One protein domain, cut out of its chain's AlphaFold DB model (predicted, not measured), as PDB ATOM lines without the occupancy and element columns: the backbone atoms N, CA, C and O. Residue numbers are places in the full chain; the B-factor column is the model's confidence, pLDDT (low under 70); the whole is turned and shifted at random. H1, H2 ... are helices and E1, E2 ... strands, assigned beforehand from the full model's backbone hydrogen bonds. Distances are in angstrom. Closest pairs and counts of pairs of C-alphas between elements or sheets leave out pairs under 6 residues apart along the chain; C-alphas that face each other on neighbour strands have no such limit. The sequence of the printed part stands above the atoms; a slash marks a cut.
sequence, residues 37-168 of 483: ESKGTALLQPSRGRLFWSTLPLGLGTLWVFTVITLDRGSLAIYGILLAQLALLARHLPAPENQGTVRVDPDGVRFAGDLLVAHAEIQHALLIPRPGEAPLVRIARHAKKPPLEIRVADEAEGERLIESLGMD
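AT A GLANCE: This is residues 37 to 168 of the 483 residues of an uncharacterized protein of Chondromyces crocatus (UniProt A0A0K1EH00). The model is a small head with a long arm: the head is one sheet of seven strands curled like part of a barrel and folded into two leaves, E4 E3 E2 and E7 E6 E5, while the arm is a helical hairpin, H1 and H2 side by side, running away from it. H3 packs on the sheet, mostly at E5 and E6; the sheet is curled like only part of a barrel, and its edge strands E4 and E5 meet only through their link. The printed part has 132 residues, with three named helices and seven named strands in the order E1 H1 H2 E2 E3 E4 E5 E6 E7 H3. The sheet, in the order E4 E3 E2 E1 E7 E6 E5, is antiparallel throughout, and the class is mixed, helices and strands. The whole is loose, with a radius of gyration of the C-alphas of 19.5 A, and elongated, with spans of 61 by 33 by 24 A.

HOW THE PARTS SIT: Begin at the hinge of the folded sheet, E1, residues 37 to 44, which bends by 84 degrees at residue 40. On one side of it look for E2, residues 97 to 105, antiparallel, where N 43 and O 98 are 2.8 A apart, within hydrogen-bond range; E2 bends by 65 degrees at residue 100. Next come E3, residues 108 to 111, with N 110 and O 103 at 2.8 A, and the edge strand E4, residues 114 to 118, with N 109 and O 117 at 2.9 A. E2 E3 E4 form a meander, each strand the antiparallel neighbour of the one before. On the other side of E1 find E7, residues 148 to 151, with N 151 and O 42 at 2.8 A. Beyond it are E6, residues 136 to 141, with N 137 and O 150 at 2.7 A, and the edge strand E5, residues 122 to 128, with N 128 and O 136 at 2.7 A. E5 E6 E7 form a second meander, and this leaf faces the first with 18 pairs of C-alphas within 11 A. H3, residues 155 to 164, is on the sheet; its closest C-alphas to E5 are Gly 158 and Leu 127, 6.1 A apart. H1, residues 48 to 70, and H2, residues 74 to 91, are not on the sheet. They form a helical hairpin: they touch, the closest C-alphas being those of Gly 61 and Gly 80 at 4.0 A, and run opposite ways at a shallow tilt of 17 degrees. Each O i to N i+4 pair is within hydrogen-bond range in H3, against 17 of 19 in H1 and 11 of 14 in H2.

IN THESE COORDINATES: Find C-alpha 37 at (290.305, 403.686, 296.611), where E1 begins; it covers 17.5 A. H1 runs 33.4 A from C-alpha 48 at (273.973, 405.719, 276.703), and H2 runs 26.8 A. E2 is 22.6 A long, E3 10.2 A, E4 10.7 A, E5 16.9 A, E6 15.8 A and E7 10.1 A. H3, 14.2 A, ends at C-alpha 164 at (282.710, 405.099, 302.588).

THE WHOLE: The two C-alphas farthest apart, those of Asp 72 and Ala 156, are 61.0 A from each other. The printed part has no cut and no long link; the links E5 to E6 and E6 to E7 are short, and the others are tight. The mean pLDDT of the printed part is 85.9; look for values under 70 at residues 65 to 66, 68 to 69 and 74 to 78.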
ATOM      1  N   GLU A  37     289.738 403.890 297.946       96.12
ATOM      2  CA  GLU A  37     290.305 403.686 296.611       96.12
ATOM      3  C   GLU A  37     290.520 402.191 296.366       96.12
ATOM      4  O   GLU A  37     291.149 401.507 297.173       96.12
ATOM      5  N   SER A  38     290.016 401.700 295.235       95.19
ATOM      6  CA  SER A  38     290.156 400.310 294.809       95.19
ATOM      7  C   SER A  38     290.669 400.224 293.374       95.19
ATOM      8  O   SER A  38     290.196 400.933 292.480       95.19
ATOM      9  N   LYS A  39     291.657 399.349 293.152       92.88
ATOM     10  CA  LYS A  39     292.270 399.081 291.842       92.88
ATOM     11  C   LYS A  39     291.746 397.761 291.287       92.88
ATOM     12  O   LYS A  39     291.591 396.798 292.024       92.88
ATOM     13  N   GLY A  40     291.547 397.698 289.970       86.00
ATOM     14  CA  GLY A  40     291.056 396.482 289.310       86.00
ATOM     15  C   GLY A  40     289.541 396.302 289.406       86.00
ATOM     16  O   GLY A  40     289.018 395.255 289.033       86.00
ATOM     17  N   THR A  41     288.827 397.330 289.861       90.38
ATOM     18  CA  THR A  41     287.369 397.372 289.820       90.38
ATOM     19  C   THR A  41     286.862 397.443 288.396       90.38
ATOM     20  O   THR A  41     287.432 398.119 287.535       90.38
ATOM     21  N   ALA A  42     285.744 396.774 288.168       91.19
ATOM     22  CA  ALA A  42     285.123 396.727 286.864       91.19
ATOM     23  C   ALA A  42     283.773 397.432 286.899       91.19
ATOM     24  O   ALA A  42     282.880 397.065 287.664       91.19
ATOM     25  N   LEU A  43     283.626 398.458 286.071       92.12
ATOM     26  CA  LEU A  43     282.384 399.186 285.937       92.12
ATOM     27  C   LEU A  43     281.494 398.519 284.888       92.12
ATOM     28  O   LEU A  43     281.851 398.432 283.713       92.12
ATOM     29  N   LEU A  44     280.300 398.126 285.318       89.38
ATOM     30  CA  LEU A  44     279.222 397.644 284.466       89.38
ATOM     31  C   LEU A  44     278.251 398.802 284.247       89.38
ATOM     32  O   LEU A  44     277.307 399.008 285.008       89.38
ATOM     33  N   GLN A  45     278.499 399.597 283.208       85.44
ATOM     34  CA  GLN A  45     277.608 400.696 282.854       85.44
ATOM     35  C   GLN A  45     276.977 400.441 281.483       85.44
ATOM     36  O   GLN A  45     277.696 400.288 280.490       85.44
ATOM     37  N   PRO A  46     275.635 400.431 281.369       77.31
ATOM     38  CA  PRO A  46     275.008 400.438 280.060       77.31
ATOM     39  C   PRO A  46     275.404 401.738 279.355       77.31
ATOM     40  O   PRO A  46     275.119 402.835 279.843       77.31
ATOM     41  N   SER A  47     276.076 401.633 278.207       81.75
ATOM     42  CA  SER A  47     276.414 402.821 277.428       81.75
ATOM     43  C   SER A  47     275.125 403.559 277.053       81.75
ATOM     44  O   SER A  47     274.117 402.938 276.701       81.75
ATOM     45  N   ARG A  48     275.134 404.899 277.114       81.44
ATOM     46  CA  ARG A  48     273.973 405.719 276.703       81.44
ATOM     47  C   ARG A  48     273.501 405.350 275.292       81.44
ATOM     48  O   ARG A  48     272.299 405.276 275.044       81.44
ATOM     49  N   GLY A  49     274.453 405.029 274.411       81.81
ATOM     50  CA  GLY A  49     274.188 404.497 273.079       81.81
ATOM     51  C   GLY A  49     273.370 403.205 273.107       81.81
ATOM     52  O   GLY A  49     272.381 403.115 272.392       81.81
ATOM     53  N   ARG A  50     273.698 402.224 273.957       80.56
ATOM     54  CA  ARG A  50     272.947 400.959 274.024       80.56
ATOM     55  C   ARG A  50     271.491 401.171 274.442       80.56
ATOM     56  O   ARG A  50     270.602 400.563 273.852       80.56
ATOM     57  N   LEU A  51     271.229 402.041 275.419       77.12
ATOM     58  CA  LEU A  51     269.856 402.385 275.810       77.12
ATOM     59  C   LEU A  51     269.074 402.926 274.610       77.12
ATOM     60  O   LEU A  51     268.012 402.385 274.305       77.12
ATOM     61  N   PHE A  52     269.650 403.889 273.885       82.62
ATOM     62  CA  PHE A  52     269.064 404.469 272.676       82.62
ATOM     63  C   PHE A  52     268.813 403.420 271.577       82.62
ATOM     64  O   PHE A  52     267.686 403.280 271.094       82.62
ATOM     65  N   TRP A  53     269.827 402.612 271.253       81.31
ATOM     66  CA  TRP A  53     269.744 401.546 270.247       81.31
ATOM     67  C   TRP A  53     268.786 400.420 270.623       81.31
ATOM     68  O   TRP A  53     268.321 399.705 269.748       81.31
ATOM     69  N   SER A  54     268.457 400.265 271.904       74.88
ATOM     70  CA  SER A  54     267.472 399.285 272.356       74.88
ATOM     71  C   SER A  54     266.041 399.833 272.401       74.88
ATOM     72  O   SER A  54     265.082 399.093 272.206       74.88
ATOM     73  N   THR A  55     265.867 401.134 272.658       77.69
ATOM     74  CA  THR A  55     264.549 401.789 272.650       77.69
ATOM     75  C   THR A  55     264.033 402.021 271.240       77.69
ATOM     76  O   THR A  55     262.837 401.889 270.993       77.69
ATOM     77  N   LEU A  56     264.932 402.376 270.320       82.12
ATOM     78  CA  LEU A  56     264.579 402.813 268.976       82.12
ATOM     79  C   LEU A  56     263.902 401.706 268.140       82.12
ATOM     80  O   LEU A  56     262.829 401.972 267.603       82.12
ATOM     81  N   PRO A  57     264.395 400.452 268.094       76.50
ATOM     82  CA  PRO A  57     263.733 399.381 267.355       76.50
ATOM     83  C   PRO A  57     262.439 398.915 268.030       76.50
ATOM     84  O   PRO A  57     261.559 398.389 267.360       76.50
ATOM     85  N   LEU A  58     262.291 399.139 269.338       74.56
ATOM     86  CA  LEU A  58     261.064 398.830 270.067       74.56
ATOM     87  C   LEU A  58     259.952 399.819 269.693       74.56
ATOM     88  O   LEU A  58     258.845 399.390 269.387       74.56
ATOM     89  N   GLY A  59     260.270 401.118 269.637       74.56
ATOM     90  CA  GLY A  59     259.351 402.158 269.163       74.56
ATOM     91  C   GLY A  59     259.044 402.058 267.667       74.56
ATOM     92  O   GLY A  59     257.892 402.193 267.266       74.56
ATOM     93  N   LEU A  60     260.052 401.766 266.837       77.94
ATOM     94  CA  LEU A  60     259.842 401.512 265.409       77.94
ATOM     95  C   LEU A  60     259.026 400.238 265.183       77.94
ATOM     96  O   LEU A  60     258.118 400.246 264.365       77.94
ATOM     97  N   GLY A  61     259.301 399.166 265.929       74.12
ATOM     98  CA  GLY A  61     258.564 397.908 265.848       74.12
ATOM     99  C   GLY A  61     257.092 398.073 266.218       74.12
ATOM    100  O   GLY A  61     256.231 397.603 265.480       74.12
ATOM    101  N   THR A  62     256.777 398.789 267.304       71.06
ATOM    102  CA  THR A  62     255.382 399.049 267.700       71.06
ATOM    103  C   THR A  62     254.661 399.975 266.726       71.06
ATOM    104  O   THR A  62     253.535 399.668 266.335       71.06
ATOM    105  N   LEU A  63     255.306 401.066 266.297       73.88
ATOM    106  CA  LEU A  63     254.747 401.980 265.299       73.88
ATOM    107  C   LEU A  63     254.452 401.235 263.997       73.88
ATOM    108  O   LEU A  63     253.377 401.376 263.427       73.88
ATOM    109  N   TRP A  64     255.376 400.385 263.564       75.50
ATOM    110  CA  TRP A  64     255.255 399.650 262.319       75.50
ATOM    111  C   TRP A  64     254.214 398.529 262.385       75.50
ATOM    112  O   TRP A  64     253.453 398.361 261.438       75.50
ATOM    113  N   VAL A  65     254.088 397.821 263.515       68.25
ATOM    114  CA  VAL A  65     252.965 396.893 263.752       68.25
ATOM    115  C   VAL A  65     251.632 397.630 263.634       68.25
ATOM    116  O   VAL A  65     250.735 397.150 262.945       68.25
ATOM    117  N   PHE A  66     251.515 398.816 264.238       67.81
ATOM    118  CA  PHE A  66     250.306 399.632 264.144       67.81
ATOM    119  C   PHE A  66     250.006 400.038 262.693       67.81
ATOM    120  O   PHE A  66     248.908 399.790 262.203       67.81
ATOM    121  N   THR A  67     251.000 400.572 261.972       73.62
ATOM    122  CA  THR A  67     250.864 400.979 260.563       73.62
ATOM    123  C   THR A  67     250.473 399.811 259.656       73.62
ATOM    124  O   THR A  67     249.635 399.953 258.768       73.62
ATOM    125  N   VAL A  68     251.054 398.633 259.878       69.31
ATOM    126  CA  VAL A  68     250.780 397.449 259.064       69.31
ATOM    127  C   VAL A  68     249.374 396.897 259.308       69.31
ATOM    128  O   VAL A  68     248.712 396.504 258.348       69.31
ATOM    129  N   ILE A  69     248.905 396.901 260.561       64.31
ATOM    130  CA  ILE A  69     247.534 396.498 260.905       64.31
ATOM    131  C   ILE A  69     246.525 397.436 260.234       64.31
ATOM    132  O   ILE A  69     245.549 396.967 259.658       64.31
ATOM    133  N   THR A  70     246.779 398.749 260.233       71.00
ATOM    134  CA  THR A  70     245.884 399.724 259.585       71.00
ATOM    135  C   THR A  70     245.849 399.623 258.058       71.00
ATOM    136  O   THR A  70     244.882 400.060 257.447       71.00
ATOM    137  N   LEU A  71     246.890 399.059 257.437       79.25
ATOM    138  CA  LEU A  71     247.037 398.957 255.978       79.25
ATOM    139  C   LEU A  71     246.700 397.560 255.423       79.25
ATOM    140  O   LEU A  71     246.991 397.295 254.259       79.25
ATOM    141  N   ASP A  72     246.140 396.667 256.247       73.50
ATOM    142  CA  ASP A  72     245.767 395.285 255.895       73.50
ATOM    143  C   ASP A  72     246.915 394.454 255.275       73.50
ATOM    144  O   ASP A  72     246.733 393.595 254.413       73.50
ATOM    145  N   ARG A  73     248.157 394.708 255.712       72.00
ATOM    146  CA  ARG A  73     249.355 393.983 255.244       72.00
ATOM    147  C   ARG A  73     249.917 393.047 256.304       72.00
ATOM    148  O   ARG A  73     251.112 393.081 256.583       72.00
ATOM    149  N   GLY A  74     249.069 392.200 256.885       63.28
ATOM    150  CA  GLY A  74     249.395 391.361 258.048       63.28
ATOM    151  C   GLY A  74     250.776 390.686 258.012       63.28
ATOM    152  O   GLY A  74     251.508 390.756 258.992       63.28
ATOM    153  N   SER A  75     251.213 390.135 256.875       65.75
ATOM    154  CA  SER A  75     252.524 389.467 256.755       65.75
ATOM    155  C   SER A  75     253.719 390.337 257.152       65.75
ATOM    156  O   SER A  75     254.724 389.814 257.634       65.75
ATOM    157  N   LEU A  76     253.608 391.658 257.002       69.38
ATOM    158  CA  LEU A  76     254.647 392.566 257.434       69.38
ATOM    159  C   LEU A  76     254.740 392.567 258.965       69.38
ATOM    160  O   LEU A  76     255.823 392.285 259.444       69.38
ATOM    161  N   ALA A  77     253.662 392.698 259.748       68.25
ATOM    162  CA  ALA A  77     253.692 392.947 261.203       68.25
ATOM    163  C   ALA A  77     254.607 392.000 262.014       68.25
ATOM    164  O   ALA A  77     255.182 392.408 263.027       68.25
ATOM    165  N   ILE A  78     254.818 390.773 261.529       68.62
ATOM    166  CA  ILE A  78     255.792 389.803 262.048       68.62
ATOM    167  C   ILE A  78     257.201 390.406 262.187       68.62
ATOM    168  O   ILE A  78     257.838 390.211 263.221       68.62
ATOM    169  N   TYR A  79     257.689 391.180 261.214       73.88
ATOM    170  CA  TYR A  79     259.027 391.782 261.284       73.88
ATOM    171  C   TYR A  79     259.136 392.858 262.373       73.88
ATOM    172  O   TYR A  79     260.177 392.971 263.009       73.88
ATOM    173  N   GLY A  80     258.066 393.609 262.646       75.75
ATOM    174  CA  GLY A  80     258.034 394.628 263.697       75.75
ATOM    175  C   GLY A  80     258.004 393.995 265.081       75.75
ATOM    176  O   GLY A  80     258.704 394.442 265.988       75.75
ATOM    177  N   ILE A  81     257.269 392.889 265.215       72.56
ATOM    178  CA  ILE A  81     257.290 392.036 266.402       72.56
ATOM    179  C   ILE A  81     258.690 391.448 266.618       72.56
ATOM    180  O   ILE A  81     259.231 391.563 267.715       72.56
ATOM    181  N   LEU A  82     259.300 390.846 265.591       73.94
ATOM    182  CA  LEU A  82     260.652 390.284 265.671       73.94
ATOM    183  C   LEU A  82     261.686 391.354 266.029       73.94
ATOM    184  O   LEU A  82     262.538 391.113 266.881       73.94
ATOM    185  N   LEU A  83     261.585 392.548 265.443       78.19
ATOM    186  CA  LEU A  83     262.459 393.673 265.760       78.19
ATOM    187  C   LEU A  83     262.291 394.122 267.218       78.19
ATOM    188  O   LEU A  83     263.286 394.345 267.904       78.19
ATOM    189  N   ALA A  84     261.055 394.191 267.722       75.94
ATOM    190  CA  ALA A  84     260.785 394.494 269.125       75.94
ATOM    191  C   ALA A  84     261.338 393.408 270.071       75.94
ATOM    192  O   ALA A  84     261.905 393.738 271.113       75.94
ATOM    193  N   GLN A  85     261.240 392.128 269.698       73.62
ATOM    194  CA  GLN A  85     261.827 391.017 270.458       73.62
ATOM    195  C   GLN A  85     263.355 391.087 270.474       73.62
ATOM    196  O   GLN A  85     263.961 390.981 271.538       73.62
ATOM    197  N   LEU A  86     263.983 391.330 269.321       78.69
ATOM    198  CA  LEU A  86     265.430 391.499 269.219       78.69
ATOM    199  C   LEU A  86     265.901 392.700 270.052       78.69
ATOM    200  O   LEU A  86     266.920 392.616 270.730       78.69
ATOM    201  N   ALA A  87     265.137 393.795 270.060       77.19
ATOM    202  CA  ALA A  87     265.422 394.971 270.877       77.19
ATOM    203  C   ALA A  87     265.378 394.658 272.377       77.19
ATOM    204  O   ALA A  87     266.259 395.080 273.127       77.19
ATOM    205  N   LEU A  88     264.382 393.884 272.818       75.44
ATOM    206  CA  LEU A  88     264.284 393.416 274.201       75.44
ATOM    207  C   LEU A  88     265.434 392.474 274.556       75.44
ATOM    208  O   LEU A  88     266.091 392.695 275.567       75.44
ATOM    209  N   LEU A  89     265.750 391.501 273.701       76.44
ATOM    210  CA  LEU A  89     266.925 390.631 273.840       76.44
ATOM    211  C   LEU A  89     268.240 391.429 273.881       76.44
ATOM    212  O   LEU A  89     269.150 391.089 274.632       76.44
ATOM    213  N   ALA A  90     268.341 392.535 273.143       79.44
ATOM    214  CA  ALA A  90     269.518 393.400 273.158       79.44
ATOM    215  C   ALA A  90     269.643 394.227 274.451       79.44
ATOM    216  O   ALA A  90     270.761 394.450 274.919       79.44
ATOM    217  N   ARG A  91     268.527 394.640 275.082       76.69
ATOM    218  CA  ARG A  91     268.531 395.250 276.441       76.69
ATOM    219  C   ARG A  91     269.087 394.321 277.508       76.69
ATOM    220  O   ARG A  91     269.506 394.763 278.571       76.69
ATOM    221  N   HIS A  92     269.010 393.048 277.195       73.19
ATOM    222  CA  HIS A  92     269.268 391.911 278.038       73.19
ATOM    223  C   HIS A  92     270.720 391.414 277.918       73.19
ATOM    224  O   HIS A  92     271.207 390.705 278.795       73.19
ATOM    225  N   LEU A  93     271.463 391.857 276.897       79.88
ATOM    226  CA  LEU A  93     272.888 391.561 276.775       79.88
ATOM    227  C   LEU A  93     273.687 392.182 277.938       79.88
ATOM    228  O   LEU A  93     273.432 393.338 278.300       79.88
ATOM    229  N   PRO A  94     274.695 391.476 278.486       79.06
ATOM    230  CA  PRO A  94     275.520 391.982 279.580       79.06
ATOM    231  C   PRO A  94     276.184 393.307 279.194       79.06
ATOM    232  O   PRO A  94     276.586 393.505 278.037       79.06
ATOM    233  N   ALA A  95     276.215 394.267 280.124       84.12
ATOM    234  CA  ALA A  95     276.909 395.538 279.925       84.12
ATOM    235  C   ALA A  95     278.403 395.272 279.673       84.12
ATOM    236  O   ALA A  95     278.951 394.359 280.294       84.12
ATOM    237  N   PRO A  96     279.056 396.015 278.759       87.81
ATOM    238  CA  PRO A  96     280.500 395.914 278.618       87.81
ATOM    239  C   PRO A  96     281.157 396.279 279.948       87.81
ATOM    240  O   PRO A  96     280.713 397.193 280.646       87.81
ATOM    241  N   GLU A  97     282.192 395.531 280.290       93.00
ATOM    242  CA  GLU A  97     282.946 395.710 281.516       93.00
ATOM    243  C   GLU A  97     284.159 396.586 281.226       93.00
ATOM    244  O   GLU A  97     285.022 396.218 280.429       93.00
ATOM    245  N   ASN A  98     284.215 397.753 281.861       94.38
ATOM    246  CA  ASN A  98     285.373 398.632 281.777       94.38
ATOM    247  C   ASN A  98     286.194 398.459 283.051       94.38
ATOM    248  O   ASN A  98     285.662 398.646 284.142       94.38
ATOM    249  N   GLN A  99     287.471 398.110 282.929       96.19
ATOM    250  CA  GLN A  99     288.378 398.028 284.074       96.19
ATOM    251  C   GLN A  99     288.938 399.413 284.410       96.19
ATOM    252  O   GLN A  99     289.237 400.201 283.513       96.19
ATOM    253  N   GLY A 100     289.075 399.718 285.698       95.88
ATOM    254  CA  GLY A 100     289.592 401.002 286.162       95.88
ATOM    255  C   GLY A 100     289.710 401.084 287.680       95.88
ATOM    256  O   GLY A 100     289.532 400.094 288.392       95.88
ATOM    257  N   THR A 101     290.032 402.277 288.171       96.94
ATOM    258  CA  THR A 101     290.130 402.572 289.607       96.94
ATOM    259  C   THR A 101     288.859 403.271 290.071       96.94
ATOM    260  O   THR A 101     288.501 404.310 289.508       96.94
ATOM    261  N   VAL A 102     288.194 402.722 291.088       97.44
ATOM    262  CA  VAL A 102     287.067 403.364 291.778       97.44
ATOM    263  C   VAL A 102     287.601 404.137 292.972       97.44
ATOM    264  O   VAL A 102     288.352 403.595 293.782       97.44
ATOM    265  N   ARG A 103     287.180 405.394 293.097       97.38
ATOM    266  CA  ARG A 103     287.450 406.228 294.266       97.38
ATOM    267  C   ARG A 103     286.145 406.804 294.794       97.38
ATOM    268  O   ARG A 103     285.355 407.327 294.011       97.38
ATOM    269  N   VAL A 104     285.937 406.719 296.102       96.88
ATOM    270  CA  VAL A 104     284.844 407.416 296.789       96.88
ATOM    271  C   VAL A 104     285.426 408.581 297.564       96.88
ATOM    272  O   VAL A 104     286.359 408.421 298.354       96.88
ATOM    273  N   ASP A 105     284.893 409.758 297.283       95.44
ATOM    274  CA  ASP A 105     285.229 411.014 297.932       95.44
ATOM    275  C   ASP A 105     283.936 411.719 298.394       95.44
ATOM    276  O   ASP A 105     282.835 411.235 298.113       95.44
ATOM    277  N   PRO A 106     284.028 412.844 299.128       93.94
ATOM    278  CA  PRO A 106     282.839 413.576 299.569       93.94
ATOM    279  C   PRO A 106     281.936 414.069 298.425       93.94
ATOM    280  O   PRO A 106     280.748 414.299 298.655       93.94
ATOM    281  N   ASP A 107     282.467 414.216 297.201       95.44
ATOM    282  CA  ASP A 107     281.688 414.643 296.034       95.44
ATOM    283  C   ASP A 107     280.873 413.484 295.443       95.44
ATOM    284  O   ASP A 107     279.801 413.714 294.875       95.44
ATOM    285  N   GLY A 108     281.349 412.239 295.565       95.81
ATOM    286  CA  GLY A 108     280.638 411.032 295.152       95.81
ATOM    287  C   GLY A 108     281.553 409.879 294.735       95.81
ATOM    288  O   GLY A 108     282.603 409.634 295.320       95.81
ATOM    289  N   VAL A 109     281.129 409.120 293.718       97.25
ATOM    290  CA  VAL A 109     281.904 407.994 293.174       97.25
ATOM    291  C   VAL A 109     282.559 408.404 291.867       97.25
ATOM    292  O   VAL A 109     281.876 408.746 290.893       97.25
ATOM    293  N   ARG A 110     283.884 408.296 291.831       97.62
ATOM    294  CA  ARG A 110     284.707 408.479 290.640       97.62
ATOM    295  C   ARG A 110     285.194 407.143 290.099       97.62
ATOM    296  O   ARG A 110     285.497 406.227 290.860       97.62
ATOM    297  N   PHE A 111     285.312 407.055 288.782       96.88
ATOM    298  CA  PHE A 111     285.893 405.913 288.088       96.88
ATOM    299  C   PHE A 111     286.882 406.412 287.047       96.88
ATOM    300  O   PHE A 111     286.522 407.235 286.210       96.88
ATOM    301  N   ALA A 112     288.128 405.944 287.122       95.62
ATOM    302  CA  ALA A 112     289.216 406.424 286.265       95.62
ATOM    303  C   ALA A 112     289.378 407.967 286.273       95.62
ATOM    304  O   ALA A 112     289.774 408.562 285.279       95.62
ATOM    305  N   GLY A 113     289.072 408.616 287.406       95.94
ATOM    306  CA  GLY A 113     289.144 410.074 287.592       95.94
ATOM    307  C   GLY A 113     287.835 410.828 287.320       95.94
ATOM    308  O   GLY A 113     287.606 411.886 287.917       95.94
ATOM    309  N   ASP A 114     286.934 410.254 286.523       96.81
ATOM    310  CA  ASP A 114     285.666 410.882 286.150       96.81
ATOM    311  C   ASP A 114     284.590 410.677 287.222       96.81
ATOM    312  O   ASP A 114     284.379 409.563 287.702       96.81
ATOM    313  N   LEU A 115     283.866 411.744 287.580       97.06
ATOM    314  CA  LEU A 115     282.740 411.678 288.518       97.06
ATOM    315  C   LEU A 115     281.532 410.993 287.858       97.06
ATOM    316  O   LEU A 115     280.853 411.579 287.013       97.06
ATOM    317  N   LEU A 116     281.238 409.754 288.260       95.81
ATOM    318  CA  LEU A 116     280.144 408.959 287.692       95.81
ATOM    319  C   LEU A 116     278.789 409.258 288.334       95.81
ATOM    320  O   LEU A 116     277.745 409.302 287.659       95.81
ATOM    321  N   VAL A 117     278.795 409.407 289.657       96.25
ATOM    322  CA  VAL A 117     277.612 409.736 290.446       96.25
ATOM    323  C   VAL A 117     278.014 410.656 291.588       96.25
ATOM    324  O   VAL A 117     278.911 410.333 292.358       96.25
ATOM    325  N   ALA A 118     277.355 411.808 291.674       96.81
ATOM    326  CA  ALA A 118     277.517 412.708 292.807       96.81
ATOM    327  C   ALA A 118     276.844 412.109 294.048       96.81
ATOM    328  O   ALA A 118     275.817 411.441 293.918       96.81
ATOM    329  N   HIS A 119     277.365 412.381 295.241       94.06
ATOM    330  CA  HIS A 119     276.858 411.805 296.485       94.06
ATOM    331  C   HIS A 119     275.360 412.088 296.694       94.06
ATOM    332  O   HIS A 119     274.604 411.176 297.021       94.06
ATOM    333  N   ALA A 120     274.909 413.310 296.385       93.00
ATOM    334  CA  ALA A 120     273.503 413.720 296.456       93.00
ATOM    335  C   ALA A 120     272.575 412.976 295.473       93.00
ATOM    336  O   ALA A 120     271.355 413.026 295.606       93.00
ATOM    337  N   GLU A 121     273.128 412.302 294.464       95.50
ATOM    338  CA  GLU A 121     272.359 411.463 293.547       95.50
ATOM    339  C   GLU A 121     272.260 410.011 294.013       95.50
ATOM    340  O   GLU A 121     271.528 409.245 293.389       95.50
ATOM    341  N   ILE A 122     272.976 409.607 295.061       93.56
ATOM    342  CA  ILE A 122     272.991 408.226 295.539       93.56
ATOM    343  C   ILE A 122     271.816 408.017 296.491       93.56
ATOM    344  O   ILE A 122     271.734 408.647 297.537       93.56
ATOM    345  N   GLN A 123     270.918 407.100 296.135       89.69
ATOM    346  CA  GLN A 123     269.761 406.770 296.964       89.69
ATOM    347  C   GLN A 123     270.094 405.680 297.990       89.69
ATOM    348  O   GLN A 123     269.689 405.767 299.143       89.69
ATOM    349  N   HIS A 124     270.786 404.625 297.556       87.94
ATOM    350  CA  HIS A 124     271.280 403.538 298.404       87.94
ATOM    351  C   HIS A 124     272.346 402.736 297.650       87.94
ATOM    352  O   HIS A 124     272.405 402.774 296.417       87.94
ATOM    353  N   ALA A 125     273.157 401.978 298.385       92.00
ATOM    354  CA  ALA A 125     274.113 401.026 297.834       92.00
ATOM    355  C   ALA A 125     273.871 399.629 298.424       92.00
ATOM    356  O   ALA A 125     273.501 399.499 299.591       92.00
ATOM    357  N   LEU A 126     274.035 398.589 297.608       89.06
ATOM    358  CA  LEU A 126     273.829 397.195 297.996       89.06
ATOM    359  C   LEU A 126     274.982 396.329 297.491       89.06
ATOM    360  O   LEU A 126     275.300 396.361 296.304       89.06
ATOM    361  N   LEU A 127     275.556 395.522 298.383       91.12
ATOM    362  CA  LEU A 127     276.501 394.468 298.029       91.12
ATOM    363  C   LEU A 127     275.725 393.218 297.604       91.12
ATOM    364  O   LEU A 127     274.899 392.701 298.356       91.12
ATOM    365  N   ILE A 128     275.995 392.737 296.397       88.44
ATOM    366  CA  ILE A 128     275.393 391.546 295.802       88.44
ATOM    367  C   ILE A 128     276.488 390.469 295.721       88.44
ATOM    368  O   ILE A 128     277.315 390.510 294.801       88.44
ATOM    369  N   PRO A 129     276.535 389.515 296.672       86.44
ATOM    370  CA  PRO A 129     277.428 388.367 296.593       86.44
ATOM    371  C   PRO A 129     277.051 387.474 295.408       86.44
ATOM    372  O   PRO A 129     275.875 387.164 295.186       86.44
ATOM    373  N   ARG A 130     278.066 387.054 294.649       86.38
ATOM    374  CA  ARG A 130     277.929 386.183 293.478       86.38
ATOM    375  C   ARG A 130     278.816 384.951 293.677       86.38
ATOM    376  O   ARG A 130     280.024 385.061 293.518       86.38
ATOM    377  N   PRO A 131     278.266 383.788 294.063       79.12
ATOM    378  CA  PRO A 131     279.074 382.603 294.339       79.12
ATOM    379  C   PRO A 131     279.962 382.221 293.144       79.12
ATOM    380  O   PRO A 131     279.458 381.994 292.047       79.12
ATOM    381  N   GLY A 132     281.279 382.153 293.360       86.69
ATOM    382  CA  GLY A 132     282.262 381.842 292.313       86.69
ATOM    383  C   GLY A 132     282.634 383.011 291.390       86.69
ATOM    384  O   GLY A 132     283.468 382.835 290.507       86.69
ATOM    385  N   GLU A 133     282.066 384.200 291.599       91.06
ATOM    386  CA  GLU A 133     282.408 385.427 290.881       91.06
ATOM    387  C   GLU A 133     282.752 386.553 291.867       91.06
ATOM    388  O   GLU A 133     282.380 386.539 293.037       91.06
ATOM    389  N   ALA A 134     283.445 387.579 291.379       92.44
ATOM    390  CA  ALA A 134     283.698 388.793 292.146       92.44
ATOM    391  C   ALA A 134     282.367 389.467 292.570       92.44
ATOM    392  O   ALA A 134     281.455 389.585 291.736       92.44
ATOM    393  N   PRO A 135     282.200 389.914 293.825       93.06
ATOM    394  CA  PRO A 135     280.956 390.533 294.265       93.06
ATOM    395  C   PRO A 135     280.687 391.864 293.552       93.06
ATOM    396  O   PRO A 135     281.573 392.496 292.971       93.06
ATOM    397  N   LEU A 136     279.418 392.268 293.547       93.31
ATOM    398  CA  LEU A 136     278.951 393.449 292.829       93.31
ATOM    399  C   LEU A 136     278.331 394.452 293.799       93.31
ATOM    400  O   LEU A 136     277.357 394.137 294.472       93.31
ATOM    401  N   VAL A 137     278.842 395.676 293.838       93.81
ATOM    402  CA  VAL A 137     278.212 396.797 294.538       93.81
ATOM    403  C   VAL A 137     277.319 397.549 293.566       93.81
ATOM    404  O   VAL A 137     277.777 398.154 292.597       93.81
ATOM    405  N   ARG A 138     276.014 397.511 293.827       92.06
ATOM    406  CA  ARG A 138     275.000 398.219 293.053       92.06
ATOM    407  C   ARG A 138     274.579 399.486 293.782       92.06
ATOM    408  O   ARG A 138     274.024 399.427 294.873       92.06
ATOM    409  N   ILE A 139     274.795 400.627 293.143       94.00
ATOM    410  CA  ILE A 139     274.472 401.956 293.651       94.00
ATOM    411  C   ILE A 139     273.239 402.467 292.905       94.00
ATOM    412  O   ILE A 139     273.279 402.771 291.707       94.00
ATOM    413  N   ALA A 140     272.116 402.536 293.609       90.69
ATOM    414  CA  ALA A 140     270.879 403.094 293.090       90.69
ATOM    415  C   ALA A 140     270.927 404.624 293.115       90.69
ATOM    416  O   ALA A 140     271.469 405.229 294.041       90.69
ATOM    417  N   ARG A 141     270.337 405.250 292.094       93.69
ATOM    418  CA  ARG A 141     270.414 406.696 291.874       93.69
ATOM    419  C   ARG A 141     269.045 407.359 291.936       93.69
ATOM    420  O   ARG A 141     268.047 406.763 291.538       93.69
ATOM    421  N   HIS A 142     269.028 408.616 292.363       88.31
ATOM    422  CA  HIS A 142     267.893 409.515 292.205       88.31
ATOM    423  C   HIS A 142     267.616 409.814 290.726       88.31
ATOM    424  O   HIS A 142     268.485 409.699 289.855       88.31
ATOM    425  N   ALA A 143     266.378 410.252 290.465       82.94
ATOM    426  CA  ALA A 143     265.793 410.365 289.130       82.94
ATOM    427  C   ALA A 143     265.791 409.008 288.395       82.94
ATOM    428  O   ALA A 143     266.346 408.023 288.860       82.94
ATOM    429  N   LYS A 144     265.139 408.904 287.235       82.50
ATOM    430  CA  LYS A 144     265.057 407.646 286.457       82.50
ATOM    431  C   LYS A 144     266.403 407.253 285.805       82.50
ATOM    432  O   LYS A 144     266.427 406.762 284.677       82.50
ATOM    433  N   LYS A 145     267.528 407.536 286.471       88.69
ATOM    434  CA  LYS A 145     268.883 407.191 286.047       88.69
ATOM    435  C   LYS A 145     269.121 405.697 286.310       88.69
ATOM    436  O   LYS A 145     268.657 405.176 287.323       88.69
ATOM    437  N   PRO A 146     269.824 404.994 285.410       87.12
ATOM    438  CA  PRO A 146     270.153 403.592 285.627       87.12
ATOM    439  C   PRO A 146     271.068 403.440 286.854       87.12
ATOM    440  O   PRO A 146     271.875 404.340 287.119       87.12
ATOM    441  N   PRO A 147     270.960 402.322 287.593       91.19
ATOM    442  CA  PRO A 147     271.863 402.029 288.697       91.19
ATOM    443  C   PRO A 147     273.305 401.901 288.192       91.19
ATOM    444  O   PRO A 147     273.541 401.539 287.036       91.19
ATOM    445  N   LEU A 148     274.259 402.214 289.064       93.19
ATOM    446  CA  LEU A 148     275.681 402.019 288.816       93.19
ATOM    447  C   LEU A 148     276.104 400.680 289.421       93.19
ATOM    448  O   LEU A 148     275.854 400.443 290.597       93.19
ATOM    449  N   GLU A 149     276.722 399.809 288.634       94.06
ATOM    450  CA  GLU A 149     277.146 398.482 289.081       94.06
ATOM    451  C   GLU A 149     278.676 398.396 289.033       94.06
ATOM    452  O   GLU A 149     279.290 398.561 287.978       94.06
ATOM    453  N   ILE A 150     279.291 398.187 290.195       95.75
ATOM    454  CA  ILE A 150     280.742 398.165 290.392       95.75
ATOM    455  C   ILE A 150     281.135 396.782 290.887       95.75
ATOM    456  O   ILE A 150     280.706 396.350 291.952       95.75
ATOM    457  N   ARG A 151     281.962 396.078 290.126       95.81
ATOM    458  CA  ARG A 151     282.551 394.809 290.542       95.81
ATOM    459  C   ARG A 151     283.780 395.084 291.398       95.81
ATOM    460  O   ARG A 151     284.678 395.796 290.949       95.81
ATOM    461  N   VAL A 152     283.788 394.524 292.600       96.56
ATOM    462  CA  VAL A 152     284.867 394.632 293.593       96.56
ATOM    463  C   VAL A 152     285.553 393.276 293.747       96.56
ATOM    464  O   VAL A 152     284.975 392.260 293.368       96.56
ATOM    465  N   ALA A 153     286.780 393.237 294.257       95.94
ATOM    466  CA  ALA A 153     287.568 392.013 294.353       95.94
ATOM    467  C   ALA A 153     286.947 390.991 295.319       95.94
ATOM    468  O   ALA A 153     286.895 389.800 295.008       95.94
ATOM    469  N   ASP A 154     286.444 391.460 296.463       95.50
ATOM    470  CA  ASP A 154     285.879 390.628 297.526       95.50
ATOM    471  C   ASP A 154     284.758 391.340 298.313       95.50
ATOM    472  O   ASP A 154     284.449 392.515 298.091       95.50
ATOM    473  N   GLU A 155     284.081 390.596 299.198       93.19
ATOM    474  CA  GLU A 155     282.952 391.120 299.982       93.19
ATOM    475  C   GLU A 155     283.394 392.244 300.934       93.19
ATOM    476  O   GLU A 155     282.688 393.243 301.057       93.19
ATOM    477  N   ALA A 156     284.583 392.136 301.537       94.06
ATOM    478  CA  ALA A 156     285.103 393.118 302.490       94.06
ATOM    479  C   ALA A 156     285.443 394.461 301.821       94.06
ATOM    480  O   ALA A 156     285.273 395.536 302.397       94.06
ATOM    481  N   GLU A 157     285.934 394.434 300.585       95.62
ATOM    482  CA  GLU A 157     286.112 395.617 299.754       95.62
ATOM    483  C   GLU A 157     284.772 396.266 299.400       95.62
ATOM    484  O   GLU A 157     284.643 397.488 299.473       95.62
ATOM    485  N   GLY A 158     283.759 395.457 299.088       94.38
ATOM    486  CA  GLY A 158     282.404 395.939 298.845       94.38
ATOM    487  C   GLY A 158     281.759 396.598 300.066       94.38
ATOM    488  O   GLY A 158     281.119 397.640 299.932       94.38
ATOM    489  N   GLU A 159     281.958 396.034 301.257       92.50
ATOM    490  CA  GLU A 159     281.488 396.612 302.520       92.50
ATOM    491  C   GLU A 159     282.167 397.951 302.817       92.50
ATOM    492  O   GLU A 159     281.471 398.934 303.068       92.50
ATOM    493  N   ARG A 160     283.497 398.034 302.678       93.88
ATOM    494  CA  ARG A 160     284.243 399.298 302.828       93.88
ATOM    495  C   ARG A 160     283.809 400.356 301.816       93.88
ATOM    496  O   ARG A 160     283.707 401.531 302.163       93.88
ATOM    497  N   LEU A 161     283.520 399.950 300.577       95.06
ATOM    498  CA  LEU A 161     282.982 400.849 299.558       95.06
ATOM    499  C   LEU A 161     281.628 401.426 300.002       95.06
ATOM    500  O   LEU A 161     281.426 402.634 299.921       95.06
ATOM    501  N   ILE A 162     280.716 400.596 300.510       93.44
ATOM    502  CA  ILE A 162     279.394 401.033 300.994       93.44
ATOM    503  C   ILE A 162     279.510 401.916 302.246       93.44
ATOM    504  O   ILE A 162     278.831 402.942 302.332       93.44
ATOM    505  N   GLU A 163     280.394 401.567 303.179       91.81
ATOM    506  CA  GLU A 163     280.677 402.353 304.384       91.81
ATOM    507  C   GLU A 163     281.228 403.743 304.027       91.81
ATOM    508  O   GLU A 163     280.753 404.754 304.545       91.81
ATOM    509  N   SER A 164     282.153 403.824 303.063       93.81
ATOM    510  CA  SER A 164     282.710 405.099 302.588       93.81
ATOM    511  C   SER A 164     281.674 406.020 301.934       93.81
ATOM    512  O   SER A 164     281.859 407.233 301.911       93.81
ATOM    513  N   LEU A 165     280.554 405.467 301.451       93.38
ATOM    514  CA  LEU A 165     279.420 406.235 300.928       93.38
ATOM    515  C   LEU A 165     278.513 406.801 302.031       93.38
ATOM    516  O   LEU A 165     277.504 407.432 301.716       93.38
ATOM    517  N   GLY A 166     278.809 406.527 303.306       90.00
ATOM    518  CA  GLY A 166     277.934 406.859 304.431       90.00
ATOM    519  C   GLY A 166     276.609 406.091 304.401       90.00
ATOM    520  O   GLY A 166     275.648 406.476 305.066       90.00
ATOM    521  N   MET A 167     276.536 405.018 303.609       86.81
ATOM    522  CA  MET A 167     275.341 404.203 303.442       86.81
ATOM    523  C   MET A 167     275.409 403.018 304.400       86.81
ATOM    524  O   MET A 167     275.570 401.874 303.981       86.81
ATOM    525  N   ASP A 168     275.286 403.293 305.699       75.38
ATOM    526  CA  ASP A 168     275.262 402.246 306.717       75.38
ATOM    527  C   ASP A 168     274.162 401.230 306.407       75.38
ATOM    528  O   ASP A 168     272.967 401.555 306.328       75.38
TER     529      ASP A 168